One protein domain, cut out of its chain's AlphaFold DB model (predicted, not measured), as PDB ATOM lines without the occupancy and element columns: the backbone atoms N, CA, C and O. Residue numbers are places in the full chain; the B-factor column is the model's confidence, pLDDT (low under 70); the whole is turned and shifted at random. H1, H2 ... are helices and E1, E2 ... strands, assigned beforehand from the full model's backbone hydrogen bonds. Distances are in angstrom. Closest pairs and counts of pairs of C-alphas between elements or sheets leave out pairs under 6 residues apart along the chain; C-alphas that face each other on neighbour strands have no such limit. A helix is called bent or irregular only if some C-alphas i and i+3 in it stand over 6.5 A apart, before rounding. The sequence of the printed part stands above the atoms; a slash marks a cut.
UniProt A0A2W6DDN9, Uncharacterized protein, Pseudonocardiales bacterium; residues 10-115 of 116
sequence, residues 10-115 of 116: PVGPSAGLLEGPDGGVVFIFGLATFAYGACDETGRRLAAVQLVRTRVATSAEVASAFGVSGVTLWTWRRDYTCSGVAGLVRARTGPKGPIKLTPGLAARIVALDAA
ATOM      1  N   PRO A  10       8.504 -24.056 -36.652       94.50
ATOM      2  CA  PRO A  10       7.937 -22.750 -36.331       94.50
ATOM      3  C   PRO A  10       7.125 -22.163 -37.494       94.50
ATOM      4  O   PRO A  10       7.556 -22.189 -38.647       94.50
ATOM      5  N   VAL A  11       5.972 -21.576 -37.177       95.69
ATOM      6  CA  VAL A  11       5.119 -20.833 -38.114       95.69
ATOM      7  C   VAL A  11       4.997 -19.399 -37.606       95.69
ATOM      8  O   VAL A  11       4.077 -19.049 -36.866       95.69
ATOM      9  N   GLY A  12       5.976 -18.573 -37.968       92.19
ATOM     10  CA  GLY A  12       6.114 -17.229 -37.411       92.19
ATOM     11  C   GLY A  12       6.387 -17.243 -35.895       92.19
ATOM     12  O   GLY A  12       6.901 -18.231 -35.368       92.19
ATOM     13  N   PRO A  13       6.072 -16.154 -35.172       89.94
ATOM     14  CA  PRO A  13       6.485 -15.991 -33.774       89.94
ATOM     15  C   PRO A  13       5.601 -16.733 -32.760       89.94
ATOM     16  O   PRO A  13       6.025 -16.948 -31.624       89.94
ATOM     17  N   SER A  14       4.373 -17.089 -33.144       92.50
ATOM     18  CA  SER A  14       3.316 -17.483 -32.201       92.50
ATOM     19  C   SER A  14       2.783 -18.895 -32.418       92.50
ATOM     20  O   SER A  14       2.008 -19.377 -31.589       92.50
ATOM     21  N   ALA A  15       3.168 -19.555 -33.510       96.06
ATOM     22  CA  ALA A  15       2.655 -20.868 -33.863       96.06
ATOM     23  C   ALA A  15       3.761 -21.860 -34.229       96.06
ATOM     24  O   ALA A  15       4.874 -21.484 -34.588       96.06
ATOM     25  N   GLY A  16       3.433 -23.142 -34.134       96.56
ATOM     26  CA  GLY A  16       4.279 -24.245 -34.575       96.56
ATOM     27  C   GLY A  16       3.436 -25.346 -35.198       96.56
ATOM     28  O   GLY A  16       2.301 -25.578 -34.781       96.56
ATOM     29  N   LEU A  17       3.982 -26.009 -36.208       97.31
ATOM     30  CA  LEU A  17       3.348 -27.093 -36.940       97.31
ATOM     31  C   LEU A  17       4.131 -28.384 -36.708       97.31
ATOM     32  O   LEU A  17       5.327 -28.446 -36.973       97.31
ATOM     33  N   LEU A  18       3.445 -29.421 -36.253       97.00
ATOM     34  CA  LEU A  18       3.978 -30.773 -36.188       97.00
ATOM     35  C   LEU A  18       3.242 -31.634 -37.212       97.00
ATOM     36  O   LEU A  18       2.049 -31.861 -37.044       97.00
ATOM     37  N   GLU A  19       3.934 -32.111 -38.248       95.69
ATOM     38  CA  GLU A  19       3.404 -33.093 -39.207       95.69
ATOM     39  C   GLU A  19       4.150 -34.427 -39.082       95.69
ATOM     40  O   GLU A  19       5.358 -34.460 -38.845       95.69
ATOM     41  N   GLY A  20       3.417 -35.525 -39.245       93.31
ATOM     42  CA  GLY A  20       3.913 -36.895 -39.173       93.31
ATOM     43  C   GLY A  20       3.021 -37.868 -39.956       93.31
ATOM     44  O   GLY A  20       2.086 -37.442 -40.637       93.31
ATOM     45  N   PRO A  21       3.290 -39.183 -39.877       92.62
ATOM     46  CA  PRO A  21       2.569 -40.193 -40.656       92.62
ATOM     47  C   PRO A  21       1.073 -40.271 -40.328       92.62
ATOM     48  O   PRO A  21       0.291 -40.637 -41.198       92.62
ATOM     49  N   ASP A  22       0.670 -39.887 -39.115       93.31
ATOM     50  CA  ASP A  22      -0.726 -39.927 -38.661       93.31
ATOM     51  C   ASP A  22      -1.508 -38.638 -38.966       93.31
ATOM     52  O   ASP A  22      -2.714 -38.572 -38.720       93.31
ATOM     53  N   GLY A  23      -0.848 -37.620 -39.530       95.94
ATOM     54  CA  GLY A  23      -1.418 -36.303 -39.795       95.94
ATOM     55  C   GLY A  23      -0.615 -35.183 -39.145       95.94
ATOM     56  O   GLY A  23       0.609 -35.264 -39.043       95.94
ATOM     57  N   GLY A  24      -1.285 -34.117 -38.714       97.38
ATOM     58  CA  GLY A  24      -0.592 -32.966 -38.151       97.38
ATOM     59  C   GLY A  24      -1.390 -32.176 -37.129       97.38
ATOM     60  O   GLY A  24      -2.619 -32.240 -37.067       97.38
ATOM     61  N   VAL A  25      -0.656 -31.421 -36.315       97.88
ATOM     62  CA  VAL A  25      -1.188 -30.546 -35.270       97.88
ATOM     63  C   VAL A  25      -0.531 -29.173 -35.360       97.88
ATOM     64  O   VAL A  25       0.692 -29.051 -35.419       97.88
ATOM     65  N   VAL A  26      -1.354 -28.129 -35.345       97.75
ATOM     66  CA  VAL A  26      -0.928 -26.733 -35.235       97.75
ATOM     67  C   VAL A  26      -1.103 -26.271 -33.797       97.75
ATOM     68  O   VAL A  26      -2.207 -26.303 -33.248       97.75
ATOM     69  N   PHE A  27      -0.016 -25.781 -33.220       96.56
ATOM     70  CA  PHE A  27       0.027 -25.173 -31.902       96.56
ATOM     71  C   PHE A  27       0.052 -23.656 -32.038       96.56
ATOM     72  O   PHE A  27       0.851 -23.134 -32.811       96.56
ATOM     73  N   ILE A  28      -0.772 -22.944 -31.272       95.50
ATOM     74  CA  ILE A  28      -0.729 -21.479 -31.157       95.50
ATOM     75  C   ILE A  28      -0.516 -21.154 -29.684       95.50
ATOM     76  O   ILE A  28      -1.297 -21.586 -28.840       95.50
ATOM     77  N   PHE A  29       0.579 -20.465 -29.359       92.25
ATOM     78  CA  PHE A  29       1.018 -20.245 -27.974       92.25
ATOM     79  C   PHE A  29       1.059 -21.535 -27.128       92.25
ATOM     80  O   PHE A  29       0.756 -21.525 -25.940       92.25
ATOM     81  N   GLY A  30       1.429 -22.657 -27.756       90.44
ATOM     82  CA  GLY A  30       1.511 -23.979 -27.125       90.44
ATOM     83  C   GLY A  30       0.186 -24.737 -26.995       90.44
ATOM     84  O   GLY A  30       0.191 -25.885 -26.560       90.44
ATOM     85  N   LEU A  31      -0.940 -24.157 -27.420       93.94
ATOM     86  CA  LEU A  31      -2.240 -24.833 -27.436       93.94
ATOM     87  C   LEU A  31      -2.470 -25.539 -28.773       93.94
ATOM     88  O   LEU A  31      -2.446 -24.894 -29.823       93.94
ATOM     89  N   ALA A  32      -2.750 -26.845 -28.735       94.94
ATOM     90  CA  ALA A  32      -3.167 -27.616 -29.904       94.94
ATOM     91  C   ALA A  32      -4.502 -27.064 -30.438       94.94
ATOM     92  O   ALA A  32      -5.563 -27.318 -29.873       94.94
ATOM     93  N   THR A  33      -4.434 -26.258 -31.498       96.00
ATOM     94  CA  THR A  33      -5.577 -25.480 -32.002       96.00
ATOM     95  C   THR A  33      -6.247 -26.161 -33.191       96.00
ATOM     96  O   THR A  33      -7.470 -26.162 -33.294       96.00
ATOM     97  N   PHE A  34      -5.458 -26.765 -34.082       96.75
ATOM     98  CA  PHE A  34      -5.976 -27.539 -35.210       96.75
ATOM     99  C   PHE A  34      -5.268 -28.883 -35.265       96.75
ATOM    100  O   PHE A  34      -4.042 -28.916 -35.233       96.75
ATOM    101  N   ALA A  35      -6.032 -29.963 -35.383       97.44
ATOM    102  CA  ALA A  35      -5.523 -31.304 -35.633       97.44
ATOM    103  C   ALA A  35      -6.233 -31.885 -36.857       97.44
ATOM    104  O   ALA A  35      -7.414 -31.612 -37.077       97.44
ATOM    105  N   TYR A  36      -5.510 -32.664 -37.652       98.06
ATOM    106  CA  TYR A  36      -6.033 -33.346 -38.832       98.06
ATOM    107  C   TYR A  36      -5.312 -34.680 -39.008       98.06
ATOM    108  O   TYR A  36      -4.141 -34.807 -38.652       98.06
ATOM    109  N   GLY A  37      -6.021 -35.675 -39.540       97.81
ATOM    110  CA  GLY A  37      -5.464 -37.001 -39.806       97.81
ATOM    111  C   GLY A  37      -4.669 -37.066 -41.113       97.81
ATOM    112  O   GLY A  37      -4.772 -36.180 -41.961       97.81
ATOM    113  N   ALA A  38      -3.927 -38.156 -41.311       94.38
ATOM    114  CA  ALA A  38      -3.076 -38.392 -42.484       94.38
ATOM    115  C   ALA A  38      -3.805 -38.242 -43.832       94.38
ATOM    116  O   ALA A  38      -3.244 -37.745 -44.807       94.38
ATOM    117  N   CYS A  39      -5.072 -38.655 -43.889       93.00
ATOM    118  CA  CYS A  39      -5.899 -38.580 -45.095       93.00
ATOM    119  C   CYS A  39      -6.785 -37.325 -45.151       93.00
ATOM    120  O   CYS A  39      -7.544 -37.153 -46.106       93.00
ATOM    121  N   ASP A  40      -6.719 -36.451 -44.144       95.94
ATOM    122  CA  ASP A  40      -7.544 -35.248 -44.072       95.94
ATOM    123  C   ASP A  40      -6.828 -34.040 -44.685       95.94
ATOM    124  O   ASP A  40      -6.387 -33.096 -44.020       95.94
ATOM    125  N   GLU A  41      -6.738 -34.050 -46.015       94.94
ATOM    126  CA  GLU A  41      -6.187 -32.916 -46.756       94.94
ATOM    127  C   GLU A  41      -7.005 -31.633 -46.549       94.94
ATOM    128  O   GLU A  41      -6.462 -30.530 -46.645       94.94
ATOM    129  N   THR A  42      -8.312 -31.751 -46.295       97.06
ATOM    130  CA  THR A  42      -9.195 -30.591 -46.122       97.06
ATOM    131  C   THR A  42      -8.915 -29.911 -44.786       97.06
ATOM    132  O   THR A  42      -8.737 -28.691 -44.759       97.06
ATOM    133  N   GLY A  43      -8.796 -30.682 -43.704       97.50
ATOM    134  CA  GLY A  43      -8.392 -30.199 -42.384       97.50
ATOM    135  C   GLY A  43      -7.007 -29.560 -42.404       97.50
ATOM    136  O   GLY A  43      -6.837 -28.448 -41.896       97.50
ATOM    137  N   ARG A  44      -6.043 -30.173 -43.106       97.75
ATOM    138  CA  ARG A  44      -4.708 -29.590 -43.319       97.75
ATOM    139  C   ARG A  44      -4.768 -28.216 -43.992       97.75
ATOM    140  O   ARG A  44      -4.160 -27.253 -43.516       97.75
ATOM    141  N   ARG A  45      -5.528 -28.094 -45.089       98.12
ATOM    142  CA  ARG A  45      -5.732 -26.816 -45.805       98.12
ATOM    143  C   ARG A  45      -6.432 -25.786 -44.927       98.12
ATOM    144  O   ARG A  45      -6.057 -24.613 -44.947       98.12
ATOM    145  N   LEU A  46      -7.435 -26.214 -44.161       98.38
ATOM    146  CA  LEU A  46      -8.179 -25.350 -43.251       98.38
ATOM    147  C   LEU A  46      -7.255 -24.759 -42.187       98.38
ATOM    148  O   LEU A  46      -7.284 -23.546 -41.989       98.38
ATOM    149  N   ALA A  47      -6.399 -25.575 -41.567       98.25
ATOM    150  CA  ALA A  47      -5.431 -25.119 -40.574       98.25
ATOM    151  C   ALA A  47      -4.511 -24.021 -41.144       98.25
ATOM    152  O   ALA A  47      -4.405 -22.938 -40.563       98.25
ATOM    153  N   ALA A  48      -3.933 -24.243 -42.331       98.31
ATOM    154  CA  ALA A  48      -3.106 -23.247 -43.015       98.31
ATOM    155  C   ALA A  48      -3.877 -21.945 -43.309       98.31
ATOM    156  O   ALA A  48      -3.396 -20.842 -43.036       98.31
ATOM    157  N   VAL A  49      -5.102 -22.053 -43.833       98.38
ATOM    158  CA  VAL A  49      -5.946 -20.888 -44.136       98.38
ATOM    159  C   VAL A  49      -6.283 -20.096 -42.871       98.38
ATOM    160  O   VAL A  49      -6.217 -18.863 -42.902       98.38
ATOM    161  N   GLN A  50      -6.621 -20.763 -41.763       98.19
ATOM    162  CA  GLN A  50      -6.979 -20.071 -40.524       98.19
ATOM    163  C   GLN A  50      -5.799 -19.320 -39.916       98.19
ATOM    164  O   GLN A  50      -6.005 -18.195 -39.465       98.19
ATOM    165  N   LEU A  51      -4.572 -19.851 -39.971       98.00
ATOM    166  CA  LEU A  51      -3.385 -19.137 -39.476       98.00
ATOM    167  C   LEU A  51      -3.187 -17.782 -40.165       98.00
ATOM    168  O   LEU A  51      -2.917 -16.779 -39.504       98.00
ATOM    169  N   VAL A  52      -3.401 -17.725 -41.482       97.88
ATOM    170  CA  VAL A  52      -3.297 -16.466 -42.231       97.88
ATOM    171  C   VAL A  52      -4.503 -15.561 -41.976       97.88
ATOM    172  O   VAL A  52      -4.348 -14.353 -41.793       97.88
ATOM    173  N   ARG A  53      -5.724 -16.114 -41.966       97.19
ATOM    174  CA  ARG A  53      -6.955 -15.323 -41.777       97.19
ATOM    175  C   ARG A  53      -7.036 -14.681 -40.395       97.19
ATOM    176  O   ARG A  53      -7.498 -13.550 -40.287       97.19
ATOM    177  N   THR A  54      -6.569 -15.383 -39.370       96.44
ATOM    178  CA  THR A  54      -6.517 -14.890 -37.985       96.44
ATOM    179  C   THR A  54      -5.276 -14.043 -37.701       96.44
ATOM    180  O   THR A  54      -5.134 -13.530 -36.596       96.44
ATOM    181  N   ARG A  55      -4.408 -13.838 -38.705       96.50
ATOM    182  CA  ARG A  55      -3.151 -13.075 -38.611       96.50
ATOM    183  C   ARG A  55      -2.171 -13.620 -37.568       96.50
ATOM    184  O   ARG A  55      -1.356 -12.871 -37.043       96.50
ATOM    185  N   VAL A  56      -2.232 -14.920 -37.292       96.81
ATOM    186  CA  VAL A  56      -1.274 -15.604 -36.412       96.81
ATOM    187  C   VAL A  56       0.100 -15.692 -37.080       96.81
ATOM    188  O   VAL A  56       1.116 -15.579 -36.401       96.81
ATOM    189  N   ALA A  57       0.125 -15.852 -38.405       97.31
ATOM    190  CA  ALA A  57       1.340 -15.853 -39.211       97.31
ATOM    191  C   ALA A  57       1.087 -15.274 -40.612       97.31
ATOM    192  O   ALA A  57      -0.051 -15.214 -41.100       97.31
ATOM    193  N   THR A  58       2.154 -14.841 -41.276       98.00
ATOM    194  CA  THR A  58       2.106 -14.339 -42.653       98.00
ATOM    195  C   THR A  58       1.874 -15.472 -43.658       98.00
ATOM    196  O   THR A  58       2.092 -16.651 -43.380       98.00
ATOM    197  N   SER A  59       1.462 -15.127 -44.886       97.56
ATOM    198  CA  SER A  59       1.275 -16.139 -45.941       97.56
ATOM    199  C   SER A  59       2.584 -16.846 -46.315       97.56
ATOM    200  O   SER A  59       2.546 -18.020 -46.665       97.56
ATOM    201  N   ALA A  60       3.726 -16.158 -46.233       97.94
ATOM    202  CA  ALA A  60       5.031 -16.736 -46.548       97.94
ATOM    203  C   ALA A  60       5.470 -17.761 -45.491       97.94
ATOM    204  O   ALA A  60       5.867 -18.868 -45.845       97.94
ATOM    205  N   GLU A  61       5.326 -17.424 -44.205       98.19
ATOM    206  CA  GLU A  61       5.641 -18.333 -43.094       98.19
ATOM    207  C   GLU A  61       4.763 -19.586 -43.132       98.19
ATOM    208  O   GLU A  61       5.270 -20.699 -43.016       98.19
ATOM    209  N   VAL A  62       3.456 -19.421 -43.367       98.25
ATOM    210  CA  VAL A  62       2.525 -20.554 -43.475       98.25
ATOM    211  C   VAL A  62       2.841 -21.418 -44.697       98.25
ATOM    212  O   VAL A  62       2.883 -22.637 -44.581       98.25
ATOM    213  N   ALA A  63       3.081 -20.818 -45.865       98.12
ATOM    214  CA  ALA A  63       3.400 -21.580 -47.072       98.12
ATOM    215  C   ALA A  63       4.680 -22.415 -46.892       98.12
ATOM    216  O   ALA A  63       4.681 -23.604 -47.207       98.12
ATOM    217  N   SER A  64       5.723 -21.805 -46.319       97.81
ATOM    218  CA  SER A  64       6.988 -22.472 -45.999       97.81
ATOM    219  C   SER A  64       6.781 -23.651 -45.045       97.81
ATOM    220  O   SER A  64       7.157 -24.776 -45.368       97.81
ATOM    221  N   ALA A  65       6.112 -23.424 -43.911       97.38
ATOM    222  CA  ALA A  65       5.939 -24.459 -42.896       97.38
ATOM    223  C   ALA A  65       5.080 -25.639 -43.373       97.38
ATOM    224  O   ALA A  65       5.399 -26.781 -43.073       97.38
ATOM    225  N   PHE A  66       4.028 -25.380 -44.158       97.25
ATOM    226  CA  PHE A  66       3.187 -26.431 -44.745       97.25
ATOM    227  C   PHE A  66       3.786 -27.033 -46.031       97.25
ATOM    228  O   PHE A  66       3.121 -27.832 -46.698       97.25
ATOM    229  N   GLY A  67       4.998 -26.646 -46.442       97.12
ATOM    230  CA  GLY A  67       5.650 -27.189 -47.638       97.12
ATOM    231  C   GLY A  67       4.850 -26.981 -48.931       97.12
ATOM    232  O   GLY A  67       4.829 -27.855 -49.797       97.12
ATOM    233  N   VAL A  68       4.142 -25.853 -49.063       97.69
ATOM    234  CA  VAL A  68       3.349 -25.515 -50.259       97.69
ATOM    235  C   VAL A  68       3.782 -24.192 -50.871       97.69
ATOM    236  O   VAL A  68       4.361 -23.332 -50.215       97.69
ATOM    237  N   SER A  69       3.465 -23.984 -52.151       98.00
ATOM    238  CA  SER A  69       3.725 -22.692 -52.789       98.00
ATOM    239  C   SER A  69       2.797 -21.598 -52.243       98.00
ATOM    240  O   SER A  69       1.642 -21.854 -51.889       98.00
ATOM    241  N   GLY A  70       3.266 -20.346 -52.267       97.56
ATOM    242  CA  GLY A  70       2.430 -19.190 -51.923       97.56
ATOM    243  C   GLY A  70       1.181 -19.071 -52.806       97.56
ATOM    244  O   GLY A  70       0.116 -18.707 -52.313       97.56
ATOM    245  N   VAL A  71       1.275 -19.455 -54.086       97.88
ATOM    246  CA  VAL A  71       0.132 -19.486 -55.017       97.88
ATOM    247  C   VAL A  71      -0.901 -20.522 -54.576       97.88
ATOM    248  O   VAL A  71      -2.088 -20.219 -54.528       97.88
ATOM    249  N   THR A  72      -0.461 -21.723 -54.191       97.56
ATOM    250  CA  THR A  72      -1.344 -22.776 -53.669       97.56
ATOM    251  C   THR A  72      -2.091 -22.302 -52.423       97.56
ATOM    252  O   THR A  72      -3.313 -22.444 -52.352       97.56
ATOM    253  N   LEU A  73      -1.383 -21.683 -51.473       98.06
ATOM    254  CA  LEU A  73      -2.001 -21.135 -50.267       98.06
ATOM    255  C   LEU A  73      -2.972 -19.988 -50.586       98.06
ATOM    256  O   LEU A  73      -4.043 -19.895 -49.984       98.06
ATOM    257  N   TRP A  74      -2.635 -19.128 -51.550       97.81
ATOM    258  CA  TRP A  74      -3.533 -18.075 -52.025       97.81
ATOM    259  C   TRP A  74      -4.820 -18.654 -52.626       97.81
ATOM    260  O   TRP A  74      -5.908 -18.195 -52.277       97.81
ATOM    261  N   THR A  75      -4.720 -19.699 -53.456       97.56
ATOM    262  CA  THR A  75      -5.884 -20.405 -54.009       97.56
ATOM    263  C   THR A  75      -6.766 -20.969 -52.900       97.56
ATOM    264  O   THR A  75      -7.964 -20.707 -52.902       97.56
ATOM    265  N   TRP A  76      -6.191 -21.640 -51.895       97.81
ATOM    266  CA  TRP A  76      -6.967 -22.147 -50.755       97.81
ATOM    267  C   TRP A  76      -7.703 -21.032 -50.011       97.81
ATOM    268  O   TRP A  76      -8.883 -21.170 -49.695       97.81
ATOM    269  N   ARG A  77      -7.037 -19.900 -49.753       97.81
ATOM    270  CA  ARG A  77      -7.673 -18.744 -49.101       97.81
ATOM    271  C   ARG A  77      -8.816 -18.172 -49.937       97.81
ATOM    272  O   ARG A  77      -9.853 -17.816 -49.371       97.81
ATOM    273  N   ARG A  78      -8.634 -18.066 -51.256       97.88
ATOM    274  CA  ARG A  78      -9.667 -17.588 -52.181       97.88
ATOM    275  C   ARG A  78     -10.874 -18.523 -52.167       97.88
ATOM    276  O   ARG A  78     -11.982 -18.063 -51.924       97.88
ATOM    277  N   ASP A  79     -10.648 -19.818 -52.350       97.31
ATOM    278  CA  ASP A  79     -11.715 -20.815 -52.429       97.31
ATOM    279  C   ASP A  79     -12.459 -20.937 -51.084       97.31
ATOM    280  O   ASP A  79     -13.690 -21.000 -51.058       97.31
ATOM    281  N   TYR A  80     -11.746 -20.827 -49.954       97.75
ATOM    282  CA  TYR A  80     -12.367 -20.709 -48.632       97.75
ATOM    283  C   TYR A  80     -13.212 -19.439 -48.482       97.75
ATOM    284  O   TYR A  80     -14.276 -19.466 -47.871       97.75
ATOM    285  N   THR A  81     -12.762 -18.307 -49.024       97.62
ATOM    286  CA  THR A  81     -13.540 -17.058 -48.971       97.62
ATOM    287  C   THR A  81     -14.823 -17.171 -49.796       97.62
ATOM    288  O   THR A  81     -15.854 -16.646 -49.389       97.62
ATOM    289  N   CYS A  82     -14.783 -17.886 -50.923       97.00
ATOM    290  CA  CYS A  82     -15.944 -18.084 -51.786       97.00
ATOM    291  C   CYS A  82     -16.945 -19.113 -51.241       97.00
ATOM    292  O   CYS A  82     -18.144 -18.960 -51.464       97.00
ATOM    293  N   SER A  83     -16.484 -20.182 -50.584       96.50
ATOM    294  CA  SER A  83     -17.342 -21.344 -50.275       96.50
ATOM    295  C   SER A  83     -17.084 -21.981 -48.905       96.50
ATOM    296  O   SER A  83     -17.523 -23.101 -48.642       96.50
ATOM    297  N   GLY A  84     -16.371 -21.295 -48.010       97.12
ATOM    298  CA  GLY A  84     -16.011 -21.812 -46.692       97.12
ATOM    299  C   GLY A  84     -15.168 -23.088 -46.772       97.12
ATOM    300  O   GLY A  84     -14.391 -23.291 -47.704       97.12
ATOM    301  N   VAL A  85     -15.331 -23.984 -45.796       96.81
ATOM    302  CA  VAL A  85     -14.597 -25.265 -45.756       96.81
ATOM    303  C   VAL A  85     -14.893 -26.128 -46.989       96.81
ATOM    304  O   VAL A  85     -13.991 -26.802 -47.479       96.81
ATOM    305  N   ALA A  86     -16.108 -26.058 -47.548       95.62
ATOM    306  CA  ALA A  86     -16.469 -26.809 -48.752       95.62
ATOM    307  C   ALA A  86     -15.585 -26.445 -49.959       95.62
ATOM    308  O   ALA A  86     -15.265 -27.316 -50.763       95.62
ATOM    309  N   GLY A  87     -15.111 -25.196 -50.046       95.31
ATOM    310  CA  GLY A  87     -14.171 -24.760 -51.085       95.31
ATOM    311  C   GLY A  87     -12.772 -25.383 -50.978       95.31
ATOM    312  O   GLY A  87     -12.018 -25.368 -51.945       95.31
ATOM    313  N   LEU A  88     -12.411 -25.952 -49.823       96.19
ATOM    314  CA  LEU A  88     -11.114 -26.605 -49.600       96.19
ATOM    315  C   LEU A  88     -11.119 -28.098 -49.950       96.19
ATOM    316  O   LEU A  88     -10.050 -28.719 -50.053       96.19
ATOM    317  N   VAL A  89     -12.306 -28.671 -50.154       94.00
ATOM    318  CA  VAL A  89     -12.473 -30.046 -50.616       94.00
ATOM    319  C   VAL A  89     -12.126 -30.078 -52.101       94.00
ATOM    320  O   VAL A  89     -12.825 -29.504 -52.936       94.00
ATOM    321  N   ARG A  90     -11.022 -30.744 -52.462       80.06
ATOM    322  CA  ARG A  90     -10.686 -30.920 -53.880       80.06
ATOM    323  C   ARG A  90     -11.754 -31.787 -54.538       80.06
ATOM    324  O   ARG A  90     -12.026 -32.895 -54.087       80.06
ATOM    325  N   ALA A  91     -12.291 -31.313 -55.659       70.81
ATOM    326  CA  ALA A  91     -13.080 -32.163 -56.537       70.81
ATOM    327  C   ALA A  91     -12.233 -33.363 -56.988       70.81
ATOM    328  O   ALA A  91     -11.036 -33.222 -57.276       70.81
ATOM    329  N   ARG A  92     -12.863 -34.541 -57.065       61.09
ATOM    330  CA  ARG A  92     -12.224 -35.766 -57.555       61.09
ATOM    331  C   ARG A  92     -11.562 -35.463 -58.898       61.09
ATOM    332  O   ARG A  92     -12.211 -34.960 -59.815       61.09
ATOM    333  N   THR A  93     -10.260 -35.716 -58.997       59.31
ATOM    334  CA  THR A  93      -9.486 -35.429 -60.209       59.31
ATOM    335  C   THR A  93      -9.783 -36.513 -61.241       59.31
ATOM    336  O   THR A  93      -9.042 -37.475 -61.393       59.31
ATOM    337  N   GLY A  94     -10.946 -36.406 -61.878       63.12
ATOM    338  CA  GLY A  94     -11.327 -37.224 -63.018       63.12
ATOM    339  C   GLY A  94     -10.911 -36.560 -64.330       63.12
ATOM    340  O   GLY A  94     -10.659 -35.348 -64.362       63.12
ATOM    341  N   PRO A  95     -10.857 -37.325 -65.428       69.69
ATOM    342  CA  PRO A  95     -10.721 -36.755 -66.757       69.69
ATOM    343  C   PRO A  95     -11.806 -35.697 -66.980       69.69
ATOM    344  O   PRO A  95     -12.993 -35.976 -66.833       69.69
ATOM    345  N   LYS A  96     -11.401 -34.469 -67.317       68.06
ATOM    346  CA  LYS A  96     -12.330 -33.348 -67.558       68.06
ATOM    347  C   LYS A  96     -12.899 -33.326 -68.983       68.06
ATOM    348  O   LYS A  96     -13.632 -32.408 -69.328       68.06
ATOM    349  N   GLY A  97     -12.523 -34.292 -69.815       71.06
ATOM    350  CA  GLY A  97     -12.880 -34.356 -71.228       71.06
ATOM    351  C   GLY A  97     -12.988 -35.798 -71.729       71.06
ATOM    352  O   GLY A  97     -12.777 -36.729 -70.947       71.06
ATOM    353  N   PRO A  98     -13.319 -35.987 -73.019       72.94
ATOM    354  CA  PRO A  98     -13.536 -37.305 -73.605       72.94
ATOM    355  C   PRO A  98     -12.310 -38.201 -73.412       72.94
ATOM    356  O   PRO A  98     -11.203 -37.839 -73.812       72.94
ATOM    357  N   ILE A  99     -12.502 -39.376 -72.811       81.00
ATOM    358  CA  ILE A  99     -11.443 -40.377 -72.667       81.00
ATOM    359  C   ILE A  99     -11.619 -41.510 -73.663       81.00
ATOM    360  O   ILE A  99     -12.732 -41.929 -73.968       81.00
ATOM    361  N   LYS A 100     -10.484 -42.033 -74.136       78.31
ATOM    362  CA  LYS A 100     -10.438 -43.168 -75.066       78.31
ATOM    363  C   LYS A 100     -11.066 -44.430 -74.464       78.31
ATOM    364  O   LYS A 100     -11.659 -45.214 -75.192       78.31
ATOM    365  N   LEU A 101     -10.958 -44.608 -73.144       84.00
ATOM    366  CA  LEU A 101     -11.545 -45.731 -72.418       84.00
ATOM    367  C   LEU A 101     -13.031 -45.478 -72.142       84.00
ATOM    368  O   LEU A 101     -13.422 -45.046 -71.060       84.00
ATOM    369  N   THR A 102     -13.857 -45.726 -73.152       89.12
ATOM    370  CA  THR A 102     -15.313 -45.722 -72.997       89.12
ATOM    371  C   THR A 102     -15.787 -47.022 -72.339       89.12
ATOM    372  O   THR A 102     -15.086 -48.036 -72.422       89.12
ATOM    373  N   PRO A 103     -16.993 -47.051 -71.740       87.31
ATOM    374  CA  PRO A 103     -17.574 -48.287 -71.214       87.31
ATOM    375  C   PRO A 103     -17.620 -49.420 -72.251       87.31
ATOM    376  O   PRO A 103     -17.327 -50.566 -71.928       87.31
ATOM    377  N   GLY A 104     -17.905 -49.093 -73.519       89.94
ATOM    378  CA  GLY A 104     -17.895 -50.065 -74.616       89.94
ATOM    379  C   GLY A 104     -16.499 -50.605 -74.936       89.94
ATOM    380  O   GLY A 104     -16.343 -51.803 -75.163       89.94
ATOM    381  N   LEU A 105     -15.466 -49.753 -74.908       90.81
ATOM    382  CA  LEU A 105     -14.086 -50.210 -75.091       90.81
ATOM    383  C   LEU A 105     -13.620 -51.075 -73.913       90.81
ATOM    384  O   LEU A 105     -12.969 -52.090 -74.137       90.81
ATOM    385  N   ALA A 106     -13.990 -50.718 -72.681       92.25
ATOM    386  CA  ALA A 106     -13.687 -51.516 -71.495       92.25
ATOM    387  C   ALA A 106     -14.344 -52.906 -71.559       92.25
ATOM    388  O   ALA A 106     -13.668 -53.910 -71.354       92.25
ATOM    389  N   ALA A 107     -15.628 -52.981 -71.931       93.50
ATOM    390  CA  ALA A 107     -16.327 -54.253 -72.121       93.50
ATOM    391  C   ALA A 107     -15.680 -55.113 -73.218       93.50
ATOM    392  O   ALA A 107     -15.543 -56.323 -73.062       93.50
ATOM    393  N   ARG A 108     -15.222 -54.485 -74.310       93.25
ATOM    394  CA  ARG A 108     -14.510 -55.179 -75.390       93.25
ATOM    395  C   ARG A 108     -13.159 -55.737 -74.940       93.25
ATOM    396  O   ARG A 108     -12.817 -56.837 -75.354       93.25
ATOM    397  N   ILE A 109     -12.407 -55.003 -74.117       94.81
ATOM    398  CA  ILE A 109     -11.142 -55.489 -73.541       94.81
ATOM    399  C   ILE A 109     -11.400 -56.748 -72.706       94.81
ATOM    400  O   ILE A 109     -10.752 -57.759 -72.939       94.81
ATOM    401  N   VAL A 110     -12.394 -56.714 -71.811       95.25
ATOM    402  CA  VAL A 110     -12.756 -57.867 -70.965       95.25
ATOM    403  C   VAL A 110     -13.201 -59.070 -71.801       95.25
ATOM    404  O   VAL A 110     -12.803 -60.194 -71.518       95.25
ATOM    405  N   ALA A 111     -14.001 -58.853 -72.849       94.06
ATOM    406  CA  ALA A 111     -14.465 -59.937 -73.714       94.06
ATOM    407  C   ALA A 111     -13.328 -60.592 -74.517       94.06
ATOM    408  O   ALA A 111     -13.357 -61.800 -74.730       94.06
ATOM    409  N   LEU A 112     -12.342 -59.808 -74.967       94.50
ATOM    410  CA  LEU A 112     -11.164 -60.328 -75.668       94.50
ATOM    411  C   LEU A 112     -10.218 -61.080 -74.726       94.50
ATOM    412  O   LEU A 112      -9.668 -62.093 -75.136       94.50
ATOM    413  N   ASP A 113     -10.064 -60.614 -73.485       91.00
ATOM    414  CA  ASP A 113      -9.275 -61.287 -72.442       91.00
ATOM    415  C   ASP A 113      -9.893 -62.640 -72.047       91.00
ATOM    416  O   ASP A 113      -9.197 -63.642 -71.950       91.00
ATOM    417  N   ALA A 114     -11.223 -62.704 -71.920       86.31
ATOM    418  CA  ALA A 114     -11.945 -63.940 -71.603       86.31
ATOM    419  C   ALA A 114     -11.992 -64.967 -72.755       86.31
ATOM    420  O   ALA A 114     -12.363 -66.117 -72.529       86.31
ATOM    421  N   ALA A 115     -11.682 -64.552 -73.987       84.06
ATOM    422  CA  ALA A 115     -11.671 -65.407 -75.175       84.06
ATOM    423  C   ALA A 115     -10.266 -65.937 -75.534       84.06
ATOM    424  O   ALA A 115     -10.127 -66.576 -76.582       84.06
TER     425      ALA A 115
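AT A GLANCE: This is residues 10 to 115 of the 116 residues of an uncharacterized protein of Pseudonocardiales bacterium (UniProt A0A2W6DDN9). What would a reader see first? A small head is made of a three-stranded sheet, E1, E2 and E3, with H1 packed along one face and H2 and H3 packed on H1; from this head residues 91 to 100 stick out as a thin arm that leads to H4, far away. H3 crosses H1 on the side away from the sheet. What is it made of? The printed part has 106 residues, with three named strands and four named helices in the order E1 E2 E3 H1 H2 H3 H4; the sheet's order is E1 - E2 - E3, all antiparallel, and the class is mixed, helices and strands. How large is it? It is only just extended, close to loose, with a radius of gyration of the C-alphas of 19.8 A and spans of 66 by 29 by 20 A, the arm and H4 making the length.

HOW THE PARTS SIT: How do the strands pair? E1, residues 15 to 20, E2, residues 23 to 28, and E3, residues 31 to 37, form a meander, each strand the antiparallel neighbour of the one before. In the hairpin E1 and E2, at 167 degrees, N 18 and O 25 are within hydrogen-bond range at 2.9 A; in the hairpin E2 and E3, at 164 degrees, N 26 and O 34 are at 2.8 A. What is on the sheet? H1, residues 41 to 53, is on one face, giving two layers, at a height over the sheet of 9.2 A; it lies over E2 and E3 and runs along the strands, at 6 degrees to E3 on the local plane. Its closest C-alphas to E3 are those of Gly 43 and Tyr 36, 5.3 A apart. How do the other helices stand? H2, residues 59 to 65, only grazes the sheet with residues 62 to 65, and touches residues 48 to 52 of H1 alone, closest at the C-alphas of Ser 59 and Val 52, 5.9 A, in a helical hairpin at a steep tilt of 43 degrees, opposite ways. H3, residues 70 to 88, touches H1, about perpendicular at 75 degrees, with the C-alphas of Leu 88 and Thr 42 closest at 5.6 A; with its residues 70 to 74 alone it touches H2, about perpendicular at 80 degrees, with Gly 70 and Ala 63 closest at 5.5 A between C-alphas. H4, residues 103 to 113, is apart from H1, H2, H3 and the three strands. Are the helix backbones complete? Every O i to N i+4 pair is within hydrogen-bond range in H1, H2 and H4, and 12 of 15 are in H3.

IN THESE COORDINATES: Where does the first strand begin? C-alpha 15 of E1 is at (2.655, -20.868, -33.863). How long are the longer elements? From first to last C-alpha, E3 measures 17.6 A, H1 18.3 A, H3 15.6 A and H4 15.5 A. H3 is irregular, with C-alphas 82 and 85 9.5 A apart and a kink of 122 degrees near residue 82. Where does the last helix end? C-alpha 113 of H4 is at (-9.275, -61.287, -72.442).

THE WHOLE: How far does it reach? The two C-alphas farthest apart are those of Pro 13 and Ala 115, at 67.0 A. Is the run unbroken, and which link is long? The printed part has no cut; H3 to H4, with 14 residues between them, is the long link, and the others are tight. Where is confidence low? Residues 92 to 96 are under 70, while the mean pLDDT of the printed part is 93.0.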